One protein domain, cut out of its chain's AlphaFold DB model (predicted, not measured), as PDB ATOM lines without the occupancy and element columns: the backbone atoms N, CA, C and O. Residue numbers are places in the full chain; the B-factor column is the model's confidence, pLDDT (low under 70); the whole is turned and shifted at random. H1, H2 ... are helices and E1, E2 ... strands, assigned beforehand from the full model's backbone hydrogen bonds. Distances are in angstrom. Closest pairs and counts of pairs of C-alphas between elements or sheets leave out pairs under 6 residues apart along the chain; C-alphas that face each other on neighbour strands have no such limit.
ATOM      1  N   ALA A  70     -38.914 -89.451  28.793       78.88
ATOM      2  CA  ALA A  70     -38.306 -88.852  27.613       78.88
ATOM      3  C   ALA A  70     -38.767 -87.404  27.384       78.88
ATOM      4  O   ALA A  70     -39.892 -87.014  27.710       78.88
ATOM      5  N   ILE A  71     -37.875 -86.631  26.766       85.75
ATOM      6  CA  ILE A  71     -38.144 -85.319  26.175       85.75
ATOM      7  C   ILE A  71     -37.791 -85.441  24.699       85.75
ATOM      8  O   ILE A  71     -36.719 -85.952  24.382       85.75
ATOM      9  N   ASP A  72     -38.675 -84.998  23.815       86.56
ATOM     10  CA  ASP A  72     -38.490 -85.167  22.380       86.56
ATOM     11  C   ASP A  72     -39.047 -83.995  21.558       86.56
ATOM     12  O   ASP A  72     -39.814 -83.170  22.061       86.56
ATOM     13  N   GLU A  73     -38.659 -83.915  20.286       86.62
ATOM     14  CA  GLU A  73     -39.342 -83.067  19.304       86.62
ATOM     15  C   GLU A  73     -40.728 -83.632  18.983       86.62
ATOM     16  O   GLU A  73     -40.908 -84.851  18.900       86.62
ATOM     17  N   LEU A  74     -41.703 -82.745  18.763       85.75
ATOM     18  CA  LEU A  74     -43.073 -83.147  18.462       85.75
ATOM     19  C   LEU A  74     -43.117 -83.916  17.139       85.75
ATOM     20  O   LEU A  74     -42.545 -83.493  16.130       85.75
ATOM     21  N   THR A  75     -43.860 -85.018  17.118       84.88
ATOM     22  CA  THR A  75     -44.224 -85.665  15.853       84.88
ATOM     23  C   THR A  75     -45.183 -84.775  15.065       84.88
ATOM     24  O   THR A  75     -45.855 -83.904  15.623       84.88
ATOM     25  N   VAL A  76     -45.318 -85.006  13.757       83.75
ATOM     26  CA  VAL A  76     -46.284 -84.258  12.927       83.75
ATOM     27  C   VAL A  76     -47.720 -84.379  13.469       83.75
ATOM     28  O   VAL A  76     -48.489 -83.418  13.411       83.75
ATOM     29  N   GLY A  77     -48.092 -85.541  14.014       81.75
ATOM     30  CA  GLY A  77     -49.394 -85.747  14.656       81.75
ATOM     31  C   GLY A  77     -49.566 -84.889  15.912       81.75
ATOM     32  O   GLY A  77     -50.549 -84.156  16.025       81.75
ATOM     33  N   GLN A  78     -48.571 -84.917  16.802       86.88
ATOM     34  CA  GLN A  78     -48.555 -84.127  18.037       86.88
ATOM     35  C   GLN A  78     -48.553 -82.621  17.754       86.88
ATOM     36  O   GLN A  78     -49.266 -81.868  18.411       86.88
ATOM     37  N   ALA A  79     -47.813 -82.177  16.737       87.81
ATOM     38  CA  ALA A  79     -47.780 -80.786  16.297       87.81
ATOM     39  C   ALA A  79     -49.150 -80.294  15.810       87.81
ATOM     40  O   ALA A  79     -49.578 -79.198  16.164       87.81
ATOM     41  N   ARG A  80     -49.886 -81.112  15.044       87.75
ATOM     42  CA  ARG A  80     -51.251 -80.763  14.613       87.75
ATOM     43  C   ARG A  80     -52.206 -80.636  15.793       87.75
ATOM     44  O   ARG A  80     -52.981 -79.683  15.835       87.75
ATOM     45  N   GLU A  81     -52.150 -81.577  16.733       89.25
ATOM     46  CA  GLU A  81     -52.981 -81.528  17.939       89.25
ATOM     47  C   GLU A  81     -52.629 -80.310  18.806       89.25
ATOM     48  O   GLU A  81     -53.521 -79.583  19.247       89.25
ATOM     49  N   TRP A  82     -51.336 -80.027  18.979       91.12
ATOM     50  CA  TRP A  82     -50.857 -78.831  19.663       91.12
ATOM     51  C   TRP A  82     -51.393 -77.555  19.010       91.12
ATOM     52  O   TRP A  82     -52.010 -76.730  19.681       91.12
ATOM     53  N   ASN A  83     -51.246 -77.420  17.692       90.75
ATOM     54  CA  ASN A  83     -51.731 -76.255  16.953       90.75
ATOM     55  C   ASN A  83     -53.245 -76.077  17.100       90.75
ATOM     56  O   ASN A  83     -53.727 -74.953  17.249       90.75
ATOM     57  N   GLN A  84     -53.998 -77.180  17.106       90.56
ATOM     58  CA  GLN A  84     -55.433 -77.148  17.359       90.56
ATOM     59  C   GLN A  84     -55.744 -76.651  18.776       90.56
ATOM     60  O   GLN A  84     -56.603 -75.786  18.926       90.56
ATOM     61  N   LYS A  85     -55.032 -77.138  19.799       90.31
ATOM     62  CA  LYS A  85     -55.202 -76.698  21.194       90.31
ATOM     63  C   LYS A  85     -54.867 -75.225  21.385       90.31
ATOM     64  O   LYS A  85     -55.609 -74.521  22.069       90.31
ATOM     65  N   VAL A  86     -53.803 -74.737  20.746       89.75
ATOM     66  CA  VAL A  86     -53.462 -73.307  20.741       89.75
ATOM     67  C   VAL A  86     -54.588 -72.495  20.099       89.75
ATOM     68  O   VAL A  86     -55.039 -71.515  20.686       89.75
ATOM     69  N   ALA A  87     -55.110 -72.933  18.948       86.62
ATOM     70  CA  ALA A  87     -56.205 -72.252  18.255       86.62
ATOM     71  C   ALA A  87     -57.522 -72.241  19.055       86.62
ATOM     72  O   ALA A  87     -58.283 -71.279  18.973       86.62
ATOM     73  N   THR A  88     -57.802 -73.285  19.841       87.75
ATOM     74  CA  THR A  88     -58.993 -73.351  20.703       87.75
ATOM     75  C   THR A  88     -58.793 -72.712  22.077       87.75
ATOM     76  O   THR A  88     -59.743 -72.660  22.856       87.75
ATOM     77  N   GLY A  89     -57.580 -72.245  22.398       84.12
ATOM     78  CA  GLY A  89     -57.235 -71.730  23.725       84.12
ATOM     79  C   GLY A  89     -57.215 -72.802  24.823       84.12
ATOM     80  O   GLY A  89     -57.244 -72.463  26.003       84.12
ATOM     81  N   ASP A  90     -57.156 -74.086  24.457       87.81
ATOM     82  CA  ASP A  90     -57.068 -75.223  25.387       87.81
ATOM     83  C   ASP A  90     -55.608 -75.470  25.810       87.81
ATOM     84  O   ASP A  90     -55.058 -76.565  25.676       87.81
ATOM     85  N   VAL A  91     -54.948 -74.406  26.272       90.12
ATOM     86  CA  VAL A  91     -53.548 -74.419  26.707       90.12
ATOM     87  C   VAL A  91     -53.405 -73.737  28.060       90.12
ATOM     88  O   VAL A  91     -54.031 -72.717  28.350       90.12
ATOM     89  N   ARG A  92     -52.560 -74.300  28.923       90.56
ATOM     90  CA  ARG A  92     -52.217 -73.704  30.217       90.56
ATOM     91  C   ARG A  92     -51.035 -72.781  30.013       90.56
ATOM     92  O   ARG A  92     -49.996 -73.246  29.566       90.56
ATOM     93  N   VAL A  93     -51.169 -71.511  30.382       91.00
ATOM     94  CA  VAL A  93     -50.098 -70.514  30.260       91.00
ATOM     95  C   VAL A  93     -49.713 -70.007  31.641       91.00
ATOM     96  O   VAL A  93     -50.570 -69.702  32.469       91.00
ATOM     97  N   SER A  94     -48.413 -69.920  31.899       89.06
ATOM     98  CA  SER A  94     -47.846 -69.412  33.145       89.06
ATOM     99  C   SER A  94     -46.686 -68.468  32.850       89.06
ATOM    100  O   SER A  94     -45.852 -68.753  31.995       89.06
ATOM    101  N   ARG A  95     -46.626 -67.333  33.554       88.81
ATOM    102  CA  ARG A  95     -45.507 -66.386  33.469       88.81
ATOM    103  C   ARG A  95     -44.609 -66.544  34.691       88.81
ATOM    104  O   ARG A  95     -45.099 -66.585  35.821       88.81
ATOM    105  N   VAL A  96     -43.300 -66.619  34.471       88.56
ATOM    106  CA  VAL A  96     -42.314 -66.829  35.537       88.56
ATOM    107  C   VAL A  96     -41.820 -65.481  36.058       88.56
ATOM    108  O   VAL A  96     -40.834 -64.922  35.574       88.56
ATOM    109  N   GLY A  97     -42.521 -64.948  37.060       82.81
ATOM    110  CA  GLY A  97     -42.170 -63.678  37.703       82.81
ATOM    111  C   GLY A  97     -41.953 -62.541  36.696       82.81
ATOM    112  O   GLY A  97     -42.654 -62.454  35.687       82.81
ATOM    113  N   ASP A  98     -40.940 -61.710  36.949       84.06
ATOM    114  CA  ASP A  98     -40.580 -60.558  36.103       84.06
ATOM    115  C   ASP A  98     -39.506 -60.892  35.050       84.06
ATOM    116  O   ASP A  98     -38.868 -60.006  34.485       84.06
ATOM    117  N   THR A  99     -39.258 -62.178  34.794       85.12
ATOM    118  CA  THR A  99     -38.137 -62.627  33.946       85.12
ATOM    119  C   THR A  99     -38.430 -62.512  32.451       85.12
ATOM    120  O   THR A  99     -37.518 -62.602  31.635       85.12
ATOM    121  N   GLY A 100     -39.701 -62.321  32.087       84.81
ATOM    122  CA  GLY A 100     -40.164 -62.350  30.699       84.81
ATOM    123  C   GLY A 100     -40.318 -63.763  30.125       84.81
ATOM    124  O   GLY A 100     -40.699 -63.887  28.966       84.81
ATOM    125  N   LEU A 101     -40.059 -64.815  30.914       91.06
ATOM    126  CA  LEU A 101     -40.307 -66.198  30.512       91.06
ATOM    127  C   LEU A 101     -41.802 -66.529  30.621       91.06
ATOM    128  O   LEU A 101     -42.409 -66.416  31.694       91.06
ATOM    129  N   VAL A 102     -42.368 -66.994  29.514       92.56
ATOM    130  CA  VAL A 102     -43.721 -67.547  29.422       92.56
ATOM    131  C   VAL A 102     -43.610 -69.036  29.138       92.56
ATOM    132  O   VAL A 102     -42.901 -69.448  28.227       92.56
ATOM    133  N   ILE A 103     -44.302 -69.847  29.930       94.06
ATOM    134  CA  ILE A 103     -44.356 -71.296  29.781       94.06
ATOM    135  C   ILE A 103     -45.808 -71.683  29.518       94.06
ATOM    136  O   ILE A 103     -46.668 -71.515  30.389       94.06
ATOM    137  N   ALA A 104     -46.064 -72.210  28.329       92.75
ATOM    138  CA  ALA A 104     -47.322 -72.800  27.923       92.75
ATOM    139  C   ALA A 104     -47.228 -74.334  27.898       92.75
ATOM    140  O   ALA A 104     -46.154 -74.906  27.705       92.75
ATOM    141  N   GLY A 105     -48.348 -75.022  28.091       92.69
ATOM    142  CA  GLY A 105     -48.391 -76.469  27.930       92.69
ATOM    143  C   GLY A 105     -49.791 -77.055  27.907       92.69
ATOM    144  O   GLY A 105     -50.768 -76.406  28.289       92.69
ATOM    145  N   GLY A 106     -49.879 -78.298  27.453       90.12
ATOM    146  CA  GLY A 106     -51.137 -79.012  27.291       90.12
ATOM    147  C   GLY A 106     -50.916 -80.507  27.113       90.12
ATOM    148  O   GLY A 106     -49.939 -80.928  26.500       90.12
ATOM    149  N   GLU A 107     -51.825 -81.294  27.677       89.75
ATOM    150  CA  GLU A 107     -51.853 -82.747  27.514       89.75
ATOM    151  C   GLU A 107     -52.395 -83.106  26.128       89.75
ATOM    152  O   GLU A 107     -53.389 -82.516  25.685       89.75
ATOM    153  N   LEU A 108     -51.726 -84.050  25.468       86.38
ATOM    154  CA  LEU A 108     -52.102 -84.617  24.179       86.38
ATOM    155  C   LEU A 108     -52.860 -85.938  24.355       86.38
ATOM    156  O   LEU A 108     -52.839 -86.565  25.413       86.38
ATOM    157  N   SER A 109     -53.526 -86.375  23.293       79.75
ATOM    158  CA  SER A 109     -54.354 -87.585  23.268       79.75
ATOM    159  C   SER A 109     -53.590 -88.894  23.515       79.75
ATOM    160  O   SER A 109     -54.172 -89.860  24.009       79.75
ATOM    161  N   ASP A 110     -52.287 -88.926  23.231       73.56
ATOM    162  CA  ASP A 110     -51.386 -90.047  23.540       73.56
ATOM    163  C   ASP A 110     -50.905 -90.050  25.012       73.56
ATOM    164  O   ASP A 110     -50.216 -90.973  25.462       73.56
ATOM    165  N   GLY A 111     -51.300 -89.029  25.779       72.88
ATOM    166  CA  GLY A 111     -50.936 -88.778  27.170       72.88
ATOM    167  C   GLY A 111     -49.510 -88.260  27.377       72.88
ATOM    168  O   GLY A 111     -49.043 -88.240  28.519       72.88
ATOM    169  N   SER A 112     -48.828 -87.849  26.305       84.38
ATOM    170  CA  SER A 112     -47.688 -86.938  26.400       84.38
ATOM    171  C   SER A 112     -48.174 -85.516  26.721       84.38
ATOM    172  O   SER A 112     -49.343 -85.176  26.531       84.38
ATOM    173  N   GLU A 113     -47.301 -84.667  27.257       89.12
ATOM    174  CA  GLU A 113     -47.619 -83.263  27.536       89.12
ATOM    175  C   GLU A 113     -46.621 -82.361  26.802       89.12
ATOM    176  O   GLU A 113     -45.406 -82.533  26.904       89.12
ATOM    177  N   VAL A 114     -47.138 -81.391  26.048       91.81
ATOM    178  CA  VAL A 114     -46.317 -80.388  25.363       91.81
ATOM    179  C   VAL A 114     -45.918 -79.312  26.358       91.81
ATOM    180  O   VAL A 114     -46.755 -78.817  27.119       91.81
ATOM    181  N   VAL A 115     -44.649 -78.913  26.318       93.88
ATOM    182  CA  VAL A 115     -44.134 -77.737  27.017       93.88
ATOM    183  C   VAL A 115     -43.539 -76.787  25.985       93.88
ATOM    184  O   VAL A 115     -42.553 -77.112  25.327       93.88
ATOM    185  N   GLN A 116     -44.135 -75.605  25.861       94.44
ATOM    186  CA  GLN A 116     -43.615 -74.500  25.067       94.44
ATOM    187  C   GLN A 116     -43.117 -73.402  26.002       94.44
ATOM    188  O   GLN A 116     -43.840 -72.959  26.889       94.44
ATOM    189  N   ALA A 117     -41.885 -72.956  25.812       93.44
ATOM    190  CA  ALA A 117     -41.271 -71.915  26.613       93.44
ATOM    191  C   ALA A 117     -40.740 -70.797  25.718       93.44
ATOM    192  O   ALA A 117     -39.962 -71.049  24.796       93.44
ATOM    193  N   THR A 118     -41.143 -69.568  26.027       92.62
ATOM    194  CA  THR A 118     -40.812 -68.367  25.263       92.62
ATOM    195  C   THR A 118     -40.117 -67.361  26.169       92.62
ATOM    196  O   THR A 118     -40.681 -66.936  27.176       92.62
ATOM    197  N   LEU A 119     -38.892 -66.976  25.812       91.19
ATOM    198  CA  LEU A 119     -38.112 -65.939  26.485       91.19
ATOM    199  C   LEU A 119     -37.591 -64.952  25.441       91.19
ATOM    200  O   LEU A 119     -36.726 -65.299  24.637       91.19
ATOM    201  N   GLY A 120     -38.107 -63.723  25.466       86.62
ATOM    202  CA  GLY A 120     -37.765 -62.708  24.468       86.62
ATOM    203  C   GLY A 120     -38.201 -63.129  23.065       86.62
ATOM    204  O   GLY A 120     -39.384 -63.340  22.819       86.62
ATOM    205  N   ASP A 121     -37.241 -63.252  22.155       85.19
ATOM    206  CA  ASP A 121     -37.425 -63.701  20.770       85.19
ATOM    207  C   ASP A 121     -37.333 -65.226  20.602       85.19
ATOM    208  O   ASP A 121     -37.611 -65.757  19.526       85.19
ATOM    209  N   ARG A 122     -36.949 -65.955  21.656       86.62
ATOM    210  CA  ARG A 122     -36.668 -67.385  21.571       86.62
ATOM    211  C   ARG A 122     -37.815 -68.221  22.110       86.62
ATOM    212  O   ARG A 122     -38.123 -68.154  23.296       86.62
ATOM    213  N   THR A 123     -38.353 -69.084  21.253       89.50
ATOM    214  CA  THR A 123     -39.366 -70.087  21.605       89.50
ATOM    215  C   THR A 123     -38.791 -71.491  21.446       89.50
ATOM    216  O   THR A 123     -38.096 -71.779  20.471       89.50
ATOM    217  N   VAL A 124     -39.056 -72.366  22.413       90.62
ATOM    218  CA  VAL A 124     -38.706 -73.790  22.368       90.62
ATOM    219  C   VAL A 124     -39.940 -74.598  22.726       90.62
ATOM    220  O   VAL A 124     -40.561 -74.337  23.752       90.62
ATOM    221  N   THR A 125     -40.272 -75.585  21.898       92.44
ATOM    222  CA  THR A 125     -41.404 -76.488  22.118       92.44
ATOM    223  C   THR A 125     -40.885 -77.916  22.182       92.44
ATOM    224  O   THR A 125     -40.152 -78.339  21.295       92.44
ATOM    225  N   VAL A 126     -41.248 -78.651  23.231       91.94
ATOM    226  CA  VAL A 126     -40.861 -80.056  23.411       91.94
ATOM    227  C   VAL A 126     -42.052 -80.901  23.838       91.94
ATOM    228  O   VAL A 126     -42.945 -80.424  24.542       91.94
ATOM    229  N   ALA A 127     -42.050 -82.168  23.434       90.62
ATOM    230  CA  ALA A 127     -42.967 -83.187  23.910       90.62
ATOM    231  C   ALA A 127     -42.328 -83.909  25.102       90.62
ATOM    232  O   ALA A 127     -41.238 -84.471  24.991       90.62
ATOM    233  N   ALA A 128     -42.993 -83.897  26.252       87.31
ATOM    234  CA  ALA A 128     -42.610 -84.700  27.403       87.31
ATOM    235  C   ALA A 128     -43.461 -85.971  27.439       87.31
ATOM    236  O   ALA A 128     -44.687 -85.901  27.363       87.31
ATOM    237  N   GLY A 129     -42.833 -87.133  27.614       78.56
ATOM    238  CA  GLY A 129     -43.530 -88.425  27.563       78.56
ATOM    239  C   GLY A 129     -44.527 -88.684  28.700       78.56
ATOM    240  O   GLY A 129     -45.242 -89.680  28.678       78.56
ATOM    241  N   SER A 130     -44.590 -87.807  29.705       82.00
ATOM    242  CA  SER A 130     -45.597 -87.859  30.764       82.00
ATOM    243  C   SER A 130     -45.822 -86.492  31.407       82.00
ATOM    244  O   SER A 130     -44.950 -85.618  31.381       82.00
ATOM    245  N   ALA A 131     -46.958 -86.348  32.095       82.81
ATOM    246  CA  ALA A 131     -47.272 -85.149  32.870       82.81
ATOM    247  C   ALA A 131     -46.251 -84.861  33.988       82.81
ATOM    248  O   ALA A 131     -45.968 -83.705  34.309       82.81
ATOM    249  N   GLY A 132     -45.657 -85.907  34.577       82.69
ATOM    250  CA  GLY A 132     -44.600 -85.764  35.583       82.69
ATOM    251  C   GLY A 132     -43.327 -85.156  34.991       82.69
ATOM    252  O   GLY A 132     -42.761 -84.224  35.565       82.69
ATOM    253  N   THR A 133     -42.919 -85.625  33.810       84.12
ATOM    254  CA  THR A 133     -41.769 -85.073  33.079       84.12
ATOM    255  C   THR A 133     -42.033 -83.633  32.651       84.12
ATOM    256  O   THR A 133     -41.187 -82.772  32.882       84.12
ATOM    257  N   ALA A 134     -43.226 -83.323  32.133       87.25
ATOM    258  CA  ALA A 134     -43.602 -81.948  31.806       87.25
ATOM    259  C   ALA A 134     -43.606 -81.032  33.035       87.25
ATOM    260  O   ALA A 134     -43.106 -79.911  32.972       87.25
ATOM    261  N   ALA A 135     -44.137 -81.486  34.176       88.56
ATOM    262  CA  ALA A 135     -44.086 -80.726  35.424       88.56
ATOM    263  C   ALA A 135     -42.641 -80.406  35.838       88.56
ATOM    264  O   ALA A 135     -42.351 -79.247  36.135       88.56
ATOM    265  N   HIS A 136     -41.736 -81.385  35.763       88.62
ATOM    266  CA  HIS A 136     -40.320 -81.178  36.064       88.62
ATOM    267  C   HIS A 136     -39.661 -80.200  35.074       88.62
ATOM    268  O   HIS A 136     -38.967 -79.280  35.500       88.62
ATOM    269  N   VAL A 137     -39.919 -80.318  33.766       91.38
ATOM    270  CA  VAL A 137     -39.407 -79.358  32.766       91.38
ATOM    271  C   VAL A 137     -39.859 -77.933  33.097       91.38
ATOM    272  O   VAL A 137     -39.036 -77.020  33.118       91.38
ATOM    273  N   ARG A 138     -41.145 -77.737  33.412       92.50
ATOM    274  CA  ARG A 138     -41.687 -76.418  33.778       92.50
ATOM    275  C   ARG A 138     -41.054 -75.863  35.052       92.50
ATOM    276  O   ARG A 138     -40.689 -74.692  35.079       92.50
ATOM    277  N   GLU A 139     -40.915 -76.686  36.090       92.44
ATOM    278  CA  GLU A 139     -40.287 -76.291  37.357       92.44
ATOM    279  C   GLU A 139     -38.819 -75.894  37.156       92.44
ATOM    280  O   GLU A 139     -38.385 -74.839  37.622       92.44
ATOM    281  N   TRP A 140     -38.071 -76.691  36.394       93.50
ATOM    282  CA  TRP A 140     -36.670 -76.420  36.092       93.50
ATOM    283  C   TRP A 140     -36.484 -75.144  35.264       93.50
ATOM    284  O   TRP A 140     -35.606 -74.340  35.585       93.50
ATOM    285  N   LEU A 141     -37.321 -74.917  34.245       93.75
ATOM    286  CA  LEU A 141     -37.310 -73.682  33.453       93.75
ATOM    287  C   LEU A 141     -37.686 -72.462  34.299       93.75
ATOM    288  O   LEU A 141     -37.076 -71.404  34.156       93.75
ATOM    289  N   ALA A 142     -38.645 -72.606  35.216       91.69
ATOM    290  CA  ALA A 142     -39.012 -71.535  36.135       91.69
ATOM    291  C   ALA A 142     -37.870 -71.181  37.106       91.69
ATOM    292  O   ALA A 142     -37.685 -70.012  37.441       91.69
ATOM    293  N   ALA A 143     -37.080 -72.174  37.525       91.56
ATOM    294  CA  ALA A 143     -35.884 -71.965  38.337       91.56
ATOM    295  C   ALA A 143     -34.692 -71.410  37.530       91.56
ATOM    296  O   ALA A 143     -33.833 -70.736  38.100       91.56
ATOM    297  N   ASN A 144     -34.643 -71.658  36.216       91.25
ATOM    298  CA  ASN A 144     -33.544 -71.276  35.323       91.25
ATOM    299  C   ASN A 144     -34.043 -70.506  34.080       91.25
ATOM    300  O   ASN A 144     -33.912 -70.996  32.956       91.25
ATOM    301  N   PRO A 145     -34.589 -69.286  34.244       90.38
ATOM    302  CA  PRO A 145     -35.210 -68.525  33.162       90.38
ATOM    303  C   PRO A 145     -34.157 -67.818  32.295       90.38
ATOM    304  O   PRO A 145     -34.002 -66.598  32.335       90.38
ATOM    305  N   ASN A 146     -33.378 -68.593  31.541       89.88
ATOM    306  CA  ASN A 146     -32.309 -68.091  30.682       89.88
ATOM    307  C   ASN A 146     -32.275 -68.803  29.318       89.88
ATOM    308  O   ASN A 146     -32.823 -69.890  29.135       89.88
ATOM    309  N   HIS A 147     -31.624 -68.171  28.336       88.81
ATOM    310  CA  HIS A 147     -31.526 -68.714  26.977       88.81
ATOM    311  C   HIS A 147     -30.668 -69.984  26.887       88.81
ATOM    312  O   HIS A 147     -30.865 -70.776  25.963       88.81
ATOM    313  N   ASP A 148     -29.742 -70.199  27.822       87.56
ATOM    314  CA  ASP A 148     -28.887 -71.390  27.842       87.56
ATOM    315  C   ASP A 148     -29.709 -72.638  28.187       87.56
ATOM    316  O   ASP A 148     -29.613 -73.644  27.490       87.56
ATOM    317  N   ALA A 149     -30.604 -72.540  29.171       87.50
ATOM    318  CA  ALA A 149     -31.540 -73.594  29.551       87.50
ATOM    319  C   ALA A 149     -32.476 -73.974  28.390       87.50
ATOM    320  O   ALA A 149     -32.677 -75.154  28.105       87.50
ATOM    321  N   LEU A 150     -32.992 -72.978  27.661       88.12
ATOM    322  CA  LEU A 150     -33.788 -73.212  26.452       88.12
ATOM    323  C   LEU A 150     -32.963 -73.865  25.333       88.12
ATOM    324  O   LEU A 150     -33.464 -74.732  24.617       88.12
ATOM    325  N   SER A 151     -31.696 -73.469  25.179       87.12
ATOM    326  CA  SER A 151     -30.786 -74.071  24.198       87.12
ATOM    327  C   SER A 151     -30.514 -75.536  24.500       87.12
ATOM    328  O   SER A 151     -30.601 -76.356  23.591       87.12
ATOM    329  N   ASP A 152     -30.218 -75.858  25.760       85.88
ATOM    330  CA  ASP A 152     -29.932 -77.225  26.195       85.88
ATOM    331  C   ASP A 152     -31.160 -78.130  26.050       85.88
ATOM    332  O   ASP A 152     -31.052 -79.253  25.554       85.88
ATOM    333  N   LEU A 153     -32.348 -77.621  26.399       88.31
ATOM    334  CA  LEU A 153     -33.602 -78.354  26.238       88.31
ATOM    335  C   LEU A 153     -33.879 -78.684  24.766       88.31
ATOM    336  O   LEU A 153     -34.149 -79.837  24.438       88.31
ATOM    337  N   ARG A 154     -33.758 -77.689  23.877       87.62
ATOM    338  CA  ARG A 154     -33.941 -77.867  22.430       87.62
ATOM    339  C   ARG A 154     -32.926 -78.844  21.848       87.62
ATOM    340  O   ARG A 154     -33.307 -79.746  21.111       87.62
ATOM    341  N   GLN A 155     -31.645 -78.662  22.169       83.56
ATOM    342  CA  GLN A 155     -30.592 -79.531  21.651       83.56
ATOM    343  C   GLN A 155     -30.802 -80.969  22.119       83.56
ATOM    344  O   GLN A 155     -30.708 -81.885  21.318       83.56
ATOM    345  N   THR A 156     -31.160 -81.169  23.388       82.69
ATOM    346  CA  THR A 156     -31.415 -82.508  23.923       82.69
ATOM    347  C   THR A 156     -32.639 -83.158  23.284       82.69
ATOM    348  O   THR A 156     -32.576 -84.338  22.959       82.69
ATOM    349  N   ALA A 157     -33.728 -82.417  23.066       84.25
ATOM    350  CA  ALA A 157     -34.904 -82.937  22.365       84.25
ATOM    351  C   ALA A 157     -34.553 -83.378  20.936       84.25
ATOM    352  O   ALA A 157     -34.890 -84.489  20.537       84.25
ATOM    353  N   ARG A 158     -33.792 -82.556  20.206       82.44
ATOM    354  CA  ARG A 158     -33.299 -82.878  18.863       82.44
ATOM    355  C   ARG A 158     -32.362 -84.082  18.848       82.44
ATOM    356  O   ARG A 158     -32.498 -84.970  18.009       82.44
ATOM    357  N   ASP A 159     -31.432 -84.139  19.797       77.19
ATOM    358  CA  ASP A 159     -30.526 -85.274  19.932       77.19
ATOM    359  C   ASP A 159     -31.334 -86.556  20.220       77.19
ATOM    360  O   ASP A 159     -31.068 -87.639  19.699       77.19
ATOM    361  N   ILE A 160     -32.391 -86.463  21.019       76.25
ATOM    362  CA  ILE A 160     -33.231 -87.627  21.287       76.25
ATOM    363  C   ILE A 160     -34.010 -88.047  20.030       76.25
ATOM    364  O   ILE A 160     -34.060 -89.248  19.729       76.25
ATOM    365  N   ALA A 161     -34.530 -87.074  19.283       75.19
ATOM    366  CA  ALA A 161     -35.281 -87.261  18.050       75.19
ATOM    367  C   ALA A 161     -34.485 -87.990  16.964       75.19
ATOM    368  O   ALA A 161     -34.909 -89.023  16.443       75.19
ATOM    369  N   GLU A 162     -33.301 -87.468  16.654       72.56
ATOM    370  CA  GLU A 162     -32.404 -87.995  15.626       72.56
ATOM    371  C   GLU A 162     -31.925 -89.420  15.958       72.56
ATOM    372  O   GLU A 162     -31.849 -90.277  15.073       72.56
ATOM    373  N   ASP A 163     -31.664 -89.718  17.236       67.62
ATOM    374  CA  ASP A 163     -31.304 -91.077  17.652       67.62
ATOM    375  C   ASP A 163     -32.475 -92.049  17.461       67.62
ATOM    376  O   ASP A 163     -32.273 -93.191  17.055       67.62
ATOM    377  N   ARG A 164     -33.711 -91.619  17.750       67.69
ATOM    378  CA  ARG A 164     -34.909 -92.455  17.570       67.69
ATOM    379  C   ARG A 164     -35.175 -92.728  16.083       67.69
ATOM    380  O   ARG A 164     -35.425 -93.872  15.718       67.69
ATOM    381  N   ALA A 165     -35.014 -91.724  15.220       66.25
ATOM    382  CA  ALA A 165     -35.108 -91.899  13.766       66.25
ATOM    383  C   ALA A 165     -34.036 -92.865  13.211       66.25
ATOM    384  O   ALA A 165     -34.291 -93.653  12.294       66.25
ATOM    385  N   SER A 166     -32.835 -92.842  13.795       61.53
ATOM    386  CA  SER A 166     -31.744 -93.752  13.426       61.53
ATOM    387  C   SER A 166     -32.035 -95.203  13.837       61.53
ATOM    388  O   SER A 166     -31.738 -96.129  13.080       61.53
ATOM    389  N   GLU A 167     -32.669 -95.417  14.998       59.34
ATOM    390  CA  GLU A 167     -33.116 -96.743  15.453       59.34
ATOM    391  C   GLU A 167     -34.164 -97.344  14.499       59.34
ATOM    392  O   GLU A 167     -34.036 -98.498  14.087       59.34
ATOM    393  N   GLU A 168     -35.160 -96.567  14.080       56.97
ATOM    394  CA  GLU A 168     -36.211 -97.030  13.161       56.97
ATOM    395  C   GLU A 168     -35.641 -97.449  11.798       56.97
ATOM    396  O   GLU A 168     -35.961 -98.528  11.295       56.97
ATOM    397  N   THR A 169     -34.704 -96.664  11.260       54.62
ATOM    398  CA  THR A 169     -34.024 -96.965   9.988       54.62
ATOM    399  C   THR A 169     -33.203 -98.260  10.076       54.62
ATOM    400  O   THR A 169     -33.212 -99.079   9.155       54.62
ATOM    401  N   PHE A 170     -32.519 -98.489  11.202       47.12
ATOM    402  CA  PHE A 170     -31.747 -99.714  11.434       47.12
ATOM    403  C   PHE A 170     -32.648-100.950  11.578       47.12
ATOM    404  O   PHE A 170     -32.330-102.031  11.078       47.12
ATOM    405  N   THR A 171     -33.798-100.795  12.235       48.38
ATOM    406  CA  THR A 171     -34.752-101.892  12.441       48.38
ATOM    407  C   THR A 171     -35.438-102.285  11.126       48.38
ATOM    408  O   THR A 171     -35.616-103.475  10.857       48.38
ATOM    409  N   GLU A 172     -35.733-101.308  10.261       47.47
ATOM    410  CA  GLU A 172     -36.257-101.523   8.906       47.47
ATOM    411  C   GLU A 172     -35.227-102.213   7.995       47.47
ATOM    412  O   GLU A 172     -35.570-103.165   7.286       47.47
ATOM    413  N   ALA A 173     -33.947-101.826   8.072       45.69
ATOM    414  CA  ALA A 173     -32.865-102.498   7.351       45.69
ATOM    415  C   ALA A 173     -32.690-103.958   7.804       45.69
ATOM    416  O   ALA A 173     -32.637-104.855   6.968       45.69
ATOM    417  N   ALA A 174     -32.708-104.230   9.113       42.56
ATOM    418  CA  ALA A 174     -32.592-105.586   9.658       42.56
ATOM    419  C   ALA A 174     -33.825-106.473   9.383       42.56
ATOM    420  O   ALA A 174     -33.706-107.702   9.298       42.56
ATOM    421  N   ALA A 175     -35.018-105.880   9.263       42.88
ATOM    422  CA  ALA A 175     -36.229-106.574   8.826       42.88
ATOM    423  C   ALA A 175     -36.174-106.895   7.324       42.88
ATOM    424  O   ALA A 175     -36.512-108.012   6.923       42.88
ATOM    425  N   THR A 176     -35.664-105.959   6.520       44.16
ATOM    426  CA  THR A 176     -35.433-106.141   5.082       44.16
ATOM    427  C   THR A 176     -34.373-107.216   4.830       44.16
ATOM    428  O   THR A 176     -34.622-108.113   4.028       44.16
ATOM    429  N   ASP A 177     -33.273-107.222   5.593       41.47
ATOM    430  CA  ASP A 177     -32.212-108.236   5.519       41.47
ATOM    431  C   ASP A 177     -32.680-109.637   5.930       41.47
ATOM    432  O   ASP A 177     -32.288-110.644   5.335       41.47
ATOM    433  N   ARG A 178     -33.601-109.737   6.897       40.19
ATOM    434  CA  ARG A 178     -34.263-111.012   7.225       40.19
ATOM    435  C   ARG A 178     -35.167-111.519   6.097       40.19
ATOM    436  O   ARG A 178     -35.377-112.726   5.997       40.19
ATOM    437  N   GLN A 179     -35.686-110.628   5.255       39.59
ATOM    438  CA  GLN A 179     -36.536-110.964   4.112       39.59
ATOM    439  C   GLN A 179     -35.711-111.282   2.849       39.59
ATOM    440  O   GLN A 179     -36.087-112.163   2.069       39.59
ATOM    441  N   GLU A 335     -53.808 -96.138  33.632       48.78
ATOM    442  CA  GLU A 335     -54.806 -96.462  32.592       48.78
ATOM    443  C   GLU A 335     -54.626 -97.816  31.870       48.78
ATOM    444  O   GLU A 335     -55.355 -98.107  30.926       48.78
ATOM    445  N   GLY A 336     -53.706 -98.686  32.296       47.34
ATOM    446  CA  GLY A 336     -53.515-100.009  31.687       47.34
ATOM    447  C   GLY A 336     -52.747 -99.981  30.363       47.34
ATOM    448  O   GLY A 336     -52.827-100.934  29.580       47.34
ATOM    449  N   ARG A 337     -51.964 -98.918  30.116       53.78
ATOM    450  CA  ARG A 337     -51.143 -98.746  28.896       53.78
ATOM    451  C   ARG A 337     -50.101 -99.846  28.742       53.78
ATOM    452  O   ARG A 337     -49.642-100.134  27.638       53.78
ATOM    453  N   TRP A 338     -49.773-100.510  29.843       52.59
ATOM    454  CA  TRP A 338     -48.836-101.616  29.860       52.59
ATOM    455  C   TRP A 338     -49.332-102.835  29.053       52.59
ATOM    456  O   TRP A 338     -48.541-103.508  28.392       52.59
ATOM    457  N   HIS A 339     -50.648-103.081  29.014       43.72
ATOM    458  CA  HIS A 339     -51.232-104.143  28.186       43.72
ATOM    459  C   HIS A 339     -51.284-103.785  26.697       43.72
ATOM    460  O   HIS A 339     -51.148-104.676  25.860       43.72
ATOM    461  N   ASP A 340     -51.449-102.503  26.378       48.50
ATOM    462  CA  ASP A 340     -51.474-102.001  25.004       48.50
ATOM    463  C   ASP A 340     -50.067-102.007  24.381       48.50
ATOM    464  O   ASP A 340     -49.879-102.486  23.268       48.50
ATOM    465  N   HIS A 341     -49.035-101.623  25.140       46.03
ATOM    466  CA  HIS A 341     -47.639-101.692  24.689       46.03
ATOM    467  C   HIS A 341     -47.187-103.133  24.378       46.03
ATOM    468  O   HIS A 341     -46.559-103.384  23.349       46.03
ATOM    469  N   ASN A 342     -47.566-104.107  25.216       41.94
ATOM    470  CA  ASN A 342     -47.306-105.529  24.957       41.94
ATOM    471  C   ASN A 342     -48.074-106.063  23.730       41.94
ATOM    472  O   ASN A 342     -47.589-106.974  23.061       41.94
ATOM    473  N   GLN A 343     -49.256-105.515  23.418       41.66
ATOM    474  CA  GLN A 343     -49.998-105.869  22.203       41.66
ATOM    475  C   GLN A 343     -49.378-105.239  20.952       41.66
ATOM    476  O   GLN A 343     -49.209-105.947  19.961       41.66
ATOM    477  N   ARG A 344     -48.953-103.970  21.015       43.41
ATOM    478  CA  ARG A 344     -48.258-103.283  19.915       43.41
ATOM    479  C   ARG A 344     -46.933-103.956  19.555       43.41
ATOM    480  O   ARG A 344     -46.677-104.190  18.379       43.41
ATOM    481  N   ALA A 345     -46.144-104.366  20.552       41.69
ATOM    482  CA  ALA A 345     -44.908-105.124  20.335       41.69
ATOM    483  C   ALA A 345     -45.142-106.502  19.676       41.69
ATOM    484  O   ALA A 345     -44.244-107.050  19.046       41.69
ATOM    485  N   ALA A 346     -46.346-107.074  19.804       37.56
ATOM    486  CA  ALA A 346     -46.699-108.368  19.221       37.56
ATOM    487  C   ALA A 346     -47.261-108.274  17.786       37.56
ATOM    488  O   ALA A 346     -47.380-109.298  17.112       37.56
ATOM    489  N   THR A 347     -47.605-107.076  17.302       39.84
ATOM    490  CA  THR A 347     -48.218-106.844  15.983       39.84
ATOM    491  C   THR A 347     -47.320-105.979  15.089       39.84
ATOM    492  O   THR A 347     -47.736-104.934  14.601       39.84
ATOM    493  N   GLU A 348     -46.078-106.411  14.858       38.91
ATOM    494  CA  GLU A 348     -45.045-105.660  14.108       38.91
ATOM    495  C   GLU A 348     -45.369-105.363  12.623       38.91
ATOM    496  O   GLU A 348     -44.671-104.565  12.002       38.91
ATOM    497  N   THR A 349     -46.411-105.945  12.015       38.56
ATOM    498  CA  THR A 349     -46.597-105.854  10.549       38.56
ATOM    499  C   THR A 349     -47.517-104.716  10.078       38.56
ATOM    500  O   THR A 349     -47.255-104.136   9.028       38.56
ATOM    501  N   ASP A 350     -48.555-104.352  10.839       35.19
ATOM    502  CA  ASP A 350     -49.505-103.283  10.452       35.19
ATOM    503  C   ASP A 350     -49.144-101.910  11.061       35.19
ATOM    504  O   ASP A 350     -49.536-100.865  10.545       35.19
ATOM    505  N   LEU A 351     -48.307-101.903  12.103       42.53
ATOM    506  CA  LEU A 351     -47.823-100.716  12.818       42.53
ATOM    507  C   LEU A 351     -46.748 -99.930  12.047       42.53
ATOM    508  O   LEU A 351     -46.576 -98.738  12.278       42.53
ATOM    509  N   ALA A 352     -46.045-100.540  11.087       37.53
ATOM    510  CA  ALA A 352     -44.939 -99.896  10.367       37.53
ATOM    511  C   ALA A 352     -45.356 -98.650   9.550       37.53
ATOM    512  O   ALA A 352     -44.544 -97.757   9.305       37.53
ATOM    513  N   ALA A 353     -46.620 -98.565   9.120       33.44
ATOM    514  CA  ALA A 353     -47.144 -97.387   8.427       33.44
ATOM    515  C   ALA A 353     -47.490 -96.239   9.393       33.44
ATOM    516  O   ALA A 353     -47.224 -95.086   9.071       33.44
ATOM    517  N   GLU A 354     -48.013 -96.563  10.577       37.75
ATOM    518  CA  GLU A 354     -48.333 -95.606  11.645       37.75
ATOM    519  C   GLU A 354     -47.052 -95.109  12.346       37.75
ATOM    520  O   GLU A 354     -46.916 -93.925  12.653       37.75
ATOM    521  N   HIS A 355     -46.042 -95.977  12.478       41.78
ATOM    522  CA  HIS A 355     -44.688 -95.608  12.903       41.78
ATOM    523  C   HIS A 355     -44.020 -94.629  11.935       41.78
ATOM    524  O   HIS A 355     -43.374 -93.696  12.390       41.78
ATOM    525  N   ARG A 356     -44.224 -94.758  10.616       40.66
ATOM    526  CA  ARG A 356     -43.641 -93.833   9.626       40.66
ATOM    527  C   ARG A 356     -44.157 -92.393   9.743       40.66
ATOM    528  O   ARG A 356     -43.411 -91.460   9.445       40.66
ATOM    529  N   ASP A 357     -45.404 -92.209  10.173       39.56
ATOM    530  CA  ASP A 357     -45.980 -90.880  10.418       39.56
ATOM    531  C   ASP A 357     -45.574 -90.315  11.794       39.56
ATOM    532  O   ASP A 357     -45.406 -89.102  11.924       39.56
ATOM    533  N   ASN A 358     -45.324 -91.180  12.787       48.16
ATOM    534  CA  ASN A 358     -44.759 -90.797  14.089       48.16
ATOM    535  C   ASN A 358     -43.236 -90.561  14.058       48.16
ATOM    536  O   ASN A 358     -42.710 -89.838  14.902       48.16
ATOM    537  N   ALA A 359     -42.530 -91.119  13.074       52.56
ATOM    538  CA  ALA A 359     -41.096 -90.924  12.866       52.56
ATOM    539  C   ALA A 359     -40.760 -89.482  12.463       52.56
ATOM    540  O   ALA A 359     -39.725 -88.931  12.847       52.56
ATOM    541  N   ARG A 360     -41.643 -88.857  11.670       63.25
ATOM    542  CA  ARG A 360     -41.442 -87.499  11.160       63.25
ATOM    543  C   ARG A 360     -41.682 -86.477  12.256       63.25
ATOM    544  O   ARG A 360     -42.755 -86.436  12.865       63.25
ATOM    545  N   ARG A 361     -40.685 -85.623  12.461       77.06
ATOM    546  CA  ARG A 361     -40.753 -84.515  13.412       77.06
ATOM    547  C   ARG A 361     -41.244 -83.266  12.717       77.06
ATOM    548  O   ARG A 361     -40.995 -83.086  11.526       77.06
ATOM    549  N   ALA A 362     -42.024 -82.480  13.443       75.56
ATOM    550  CA  ALA A 362     -42.478 -81.191  12.959       75.56
ATOM    551  C   ALA A 362     -41.332 -80.184  13.048       75.56
ATOM    552  O   ALA A 362     -40.635 -80.128  14.061       75.56
ATOM    553  N   ASP A 363     -41.166 -79.377  12.002       75.19
ATOM    554  CA  ASP A 363     -40.251 -78.246  12.054       75.19
ATOM    555  C   ASP A 363     -40.820 -77.177  12.998       75.19
ATOM    556  O   ASP A 363     -42.033 -76.978  13.074       75.19
ATOM    557  N   ASP A 364     -39.954 -76.422  13.680       72.00
ATOM    558  CA  ASP A 364     -40.403 -75.345  14.578       72.00
ATOM    559  C   ASP A 364     -41.300 -74.313  13.881       72.00
ATOM    560  O   ASP A 364     -42.156 -73.708  14.521       72.00
ATOM    561  N   GLY A 365     -41.101 -74.106  12.574       67.75
ATOM    562  CA  GLY A 365     -41.911 -73.197  11.762       67.75
ATOM    563  C   GLY A 365     -43.358 -73.662  11.570       67.75
ATOM    564  O   GLY A 365     -44.220 -72.840  11.272       67.75
ATOM    565  N   ASP A 366     -43.633 -74.950  11.787       76.00
ATOM    566  CA  ASP A 366     -44.973 -75.532  11.705       76.00
ATOM    567  C   ASP A 366     -45.714 -75.491  13.052       76.00
ATOM    568  O   ASP A 366     -46.887 -75.867  13.121       76.00
ATOM    569  N   LEU A 367     -45.057 -75.056  14.135       80.88
ATOM    570  CA  LEU A 367     -45.624 -75.035  15.482       80.88
ATOM    571  C   LEU A 367     -46.266 -73.685  15.803       80.88
ATOM    572  O   LEU A 367     -45.659 -72.622  15.677       80.88
ATOM    573  N   ALA A 368     -47.498 -73.727  16.306       77.75
ATOM    574  CA  ALA A 368     -48.181 -72.553  16.816       77.75
ATOM    575  C   ALA A 368     -47.454 -72.022  18.062       77.75
ATOM    576  O   ALA A 368     -47.174 -72.764  19.012       77.75
ATOM    577  N   ILE A 369     -47.169 -70.721  18.054       82.31
ATOM    578  CA  ILE A 369     -46.590 -70.002  19.189       82.31
ATOM    579  C   ILE A 369     -47.739 -69.440  20.017       82.31
ATOM    580  O   ILE A 369     -48.578 -68.704  19.499       82.31
ATOM    581  N   VAL A 370     -47.773 -69.772  21.303       79.12
ATOM    582  CA  VAL A 370     -48.709 -69.171  22.249       79.12
ATOM    583  C   VAL A 370     -48.233 -67.744  22.536       79.12
ATOM    584  O   VAL A 370     -47.162 -67.572  23.128       79.12
ATOM    585  N   PRO A 371     -48.979 -66.707  22.107       67.62
ATOM    586  CA  PRO A 371     -48.583 -65.329  22.348       67.62
ATOM    587  C   PRO A 371     -48.640 -65.029  23.844       67.62
ATOM    588  O   PRO A 371     -49.492 -65.555  24.563       67.62
ATOM    589  N   ASP A 372     -47.752 -64.150  24.311       64.38
ATOM    590  CA  ASP A 372     -47.829 -63.630  25.673       64.38
ATOM    591  C   ASP A 372     -49.179 -62.912  25.848       64.38
ATOM    592  O   ASP A 372     -49.428 -61.923  25.145       64.38
ATOM    593  N   PRO A 373     -50.077 -63.376  26.740       52.62
ATOM    594  CA  PRO A 373     -51.276 -62.625  27.050       52.62
ATOM    595  C   PRO A 373     -50.817 -61.364  27.784       52.62
ATOM    596  O   PRO A 373     -50.503 -61.390  28.975       52.62
TER     597      PRO A 373
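Overview. This is residues 70 to 179 and 335 to 373 of the 459 residues of an uncharacterized protein of Gordonia rubripertincta (UniProt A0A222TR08). A twisted sheet of four strands is the middle layer, with H1 over one face and H2 and the first part of the long H3 over the other. H3 runs on past the sheet as an arm, and its residues 173 to 179 stick out, as do residues 335 to 351 with H4. The 149 printed residues hold, in order, H1 E1 E2 E3 E4 H2 H3 H4 H5, of mixed class; the antiparallel sheet, order E1 E2 E3 E4, is a meander, each strand the neighbour of the one before. The whole is compact, radius of gyration of the C-alphas 16.9 A, spanning 59 by 30 by 25 A.

Arrangement. Start at H1, residues 76 to 88, then find hairpins joining E1, 92 to 96, E2, 101 to 107, E3, 113 to 119, and E4, 122 to 128. Look for N 94 and O 103 at 2.8 A, N 104 and O 116 at 2.8 A, and N 117 and O 124 at 2.8 A, within hydrogen-bond range. H1 runs across the strands, at 69 degrees to E2 on the local plane; C-alphas 82 and 114 are its closest to E3, 7.5 A. On the opposite face, H2, 131 to 143, runs along E3 at 3 degrees on the local plane, with closest C-alphas 113 and 131, 5.7 A. H3, 147 to 179, is slantwise to E4 at 46 degrees on the local plane; C-alphas 124 and 154 come closest, 6.3 A. H4, 337 to 344, touches no helix. H5, 352 to 359, touches H1 through 76 to 77 alone, closest C-alphas 76 and 358, 6.8 A. H1 to H4 have every O i to N i+4 pair within range, H5 3 of 4.

Along the chain. Find C-alpha 76 at (-46.284, -84.258, 12.927), where H1 begins. H3 runs 48.3 A from C-alpha 147 to C-alpha 179 at (-36.536, -110.964, 4.112); E2 spans 20.4 A. H5 ends at C-alpha 359, (-41.096, -90.924, 12.866).

Size, cuts and confidence. Residues 180 to 334 are not printed, and C-alphas 179 and 335 are 36.8 A apart across the cut. No link printed whole is long. Mean pLDDT of the printed part is 74.3; residues 163 to 179 and 335 to 360 are among those under 70.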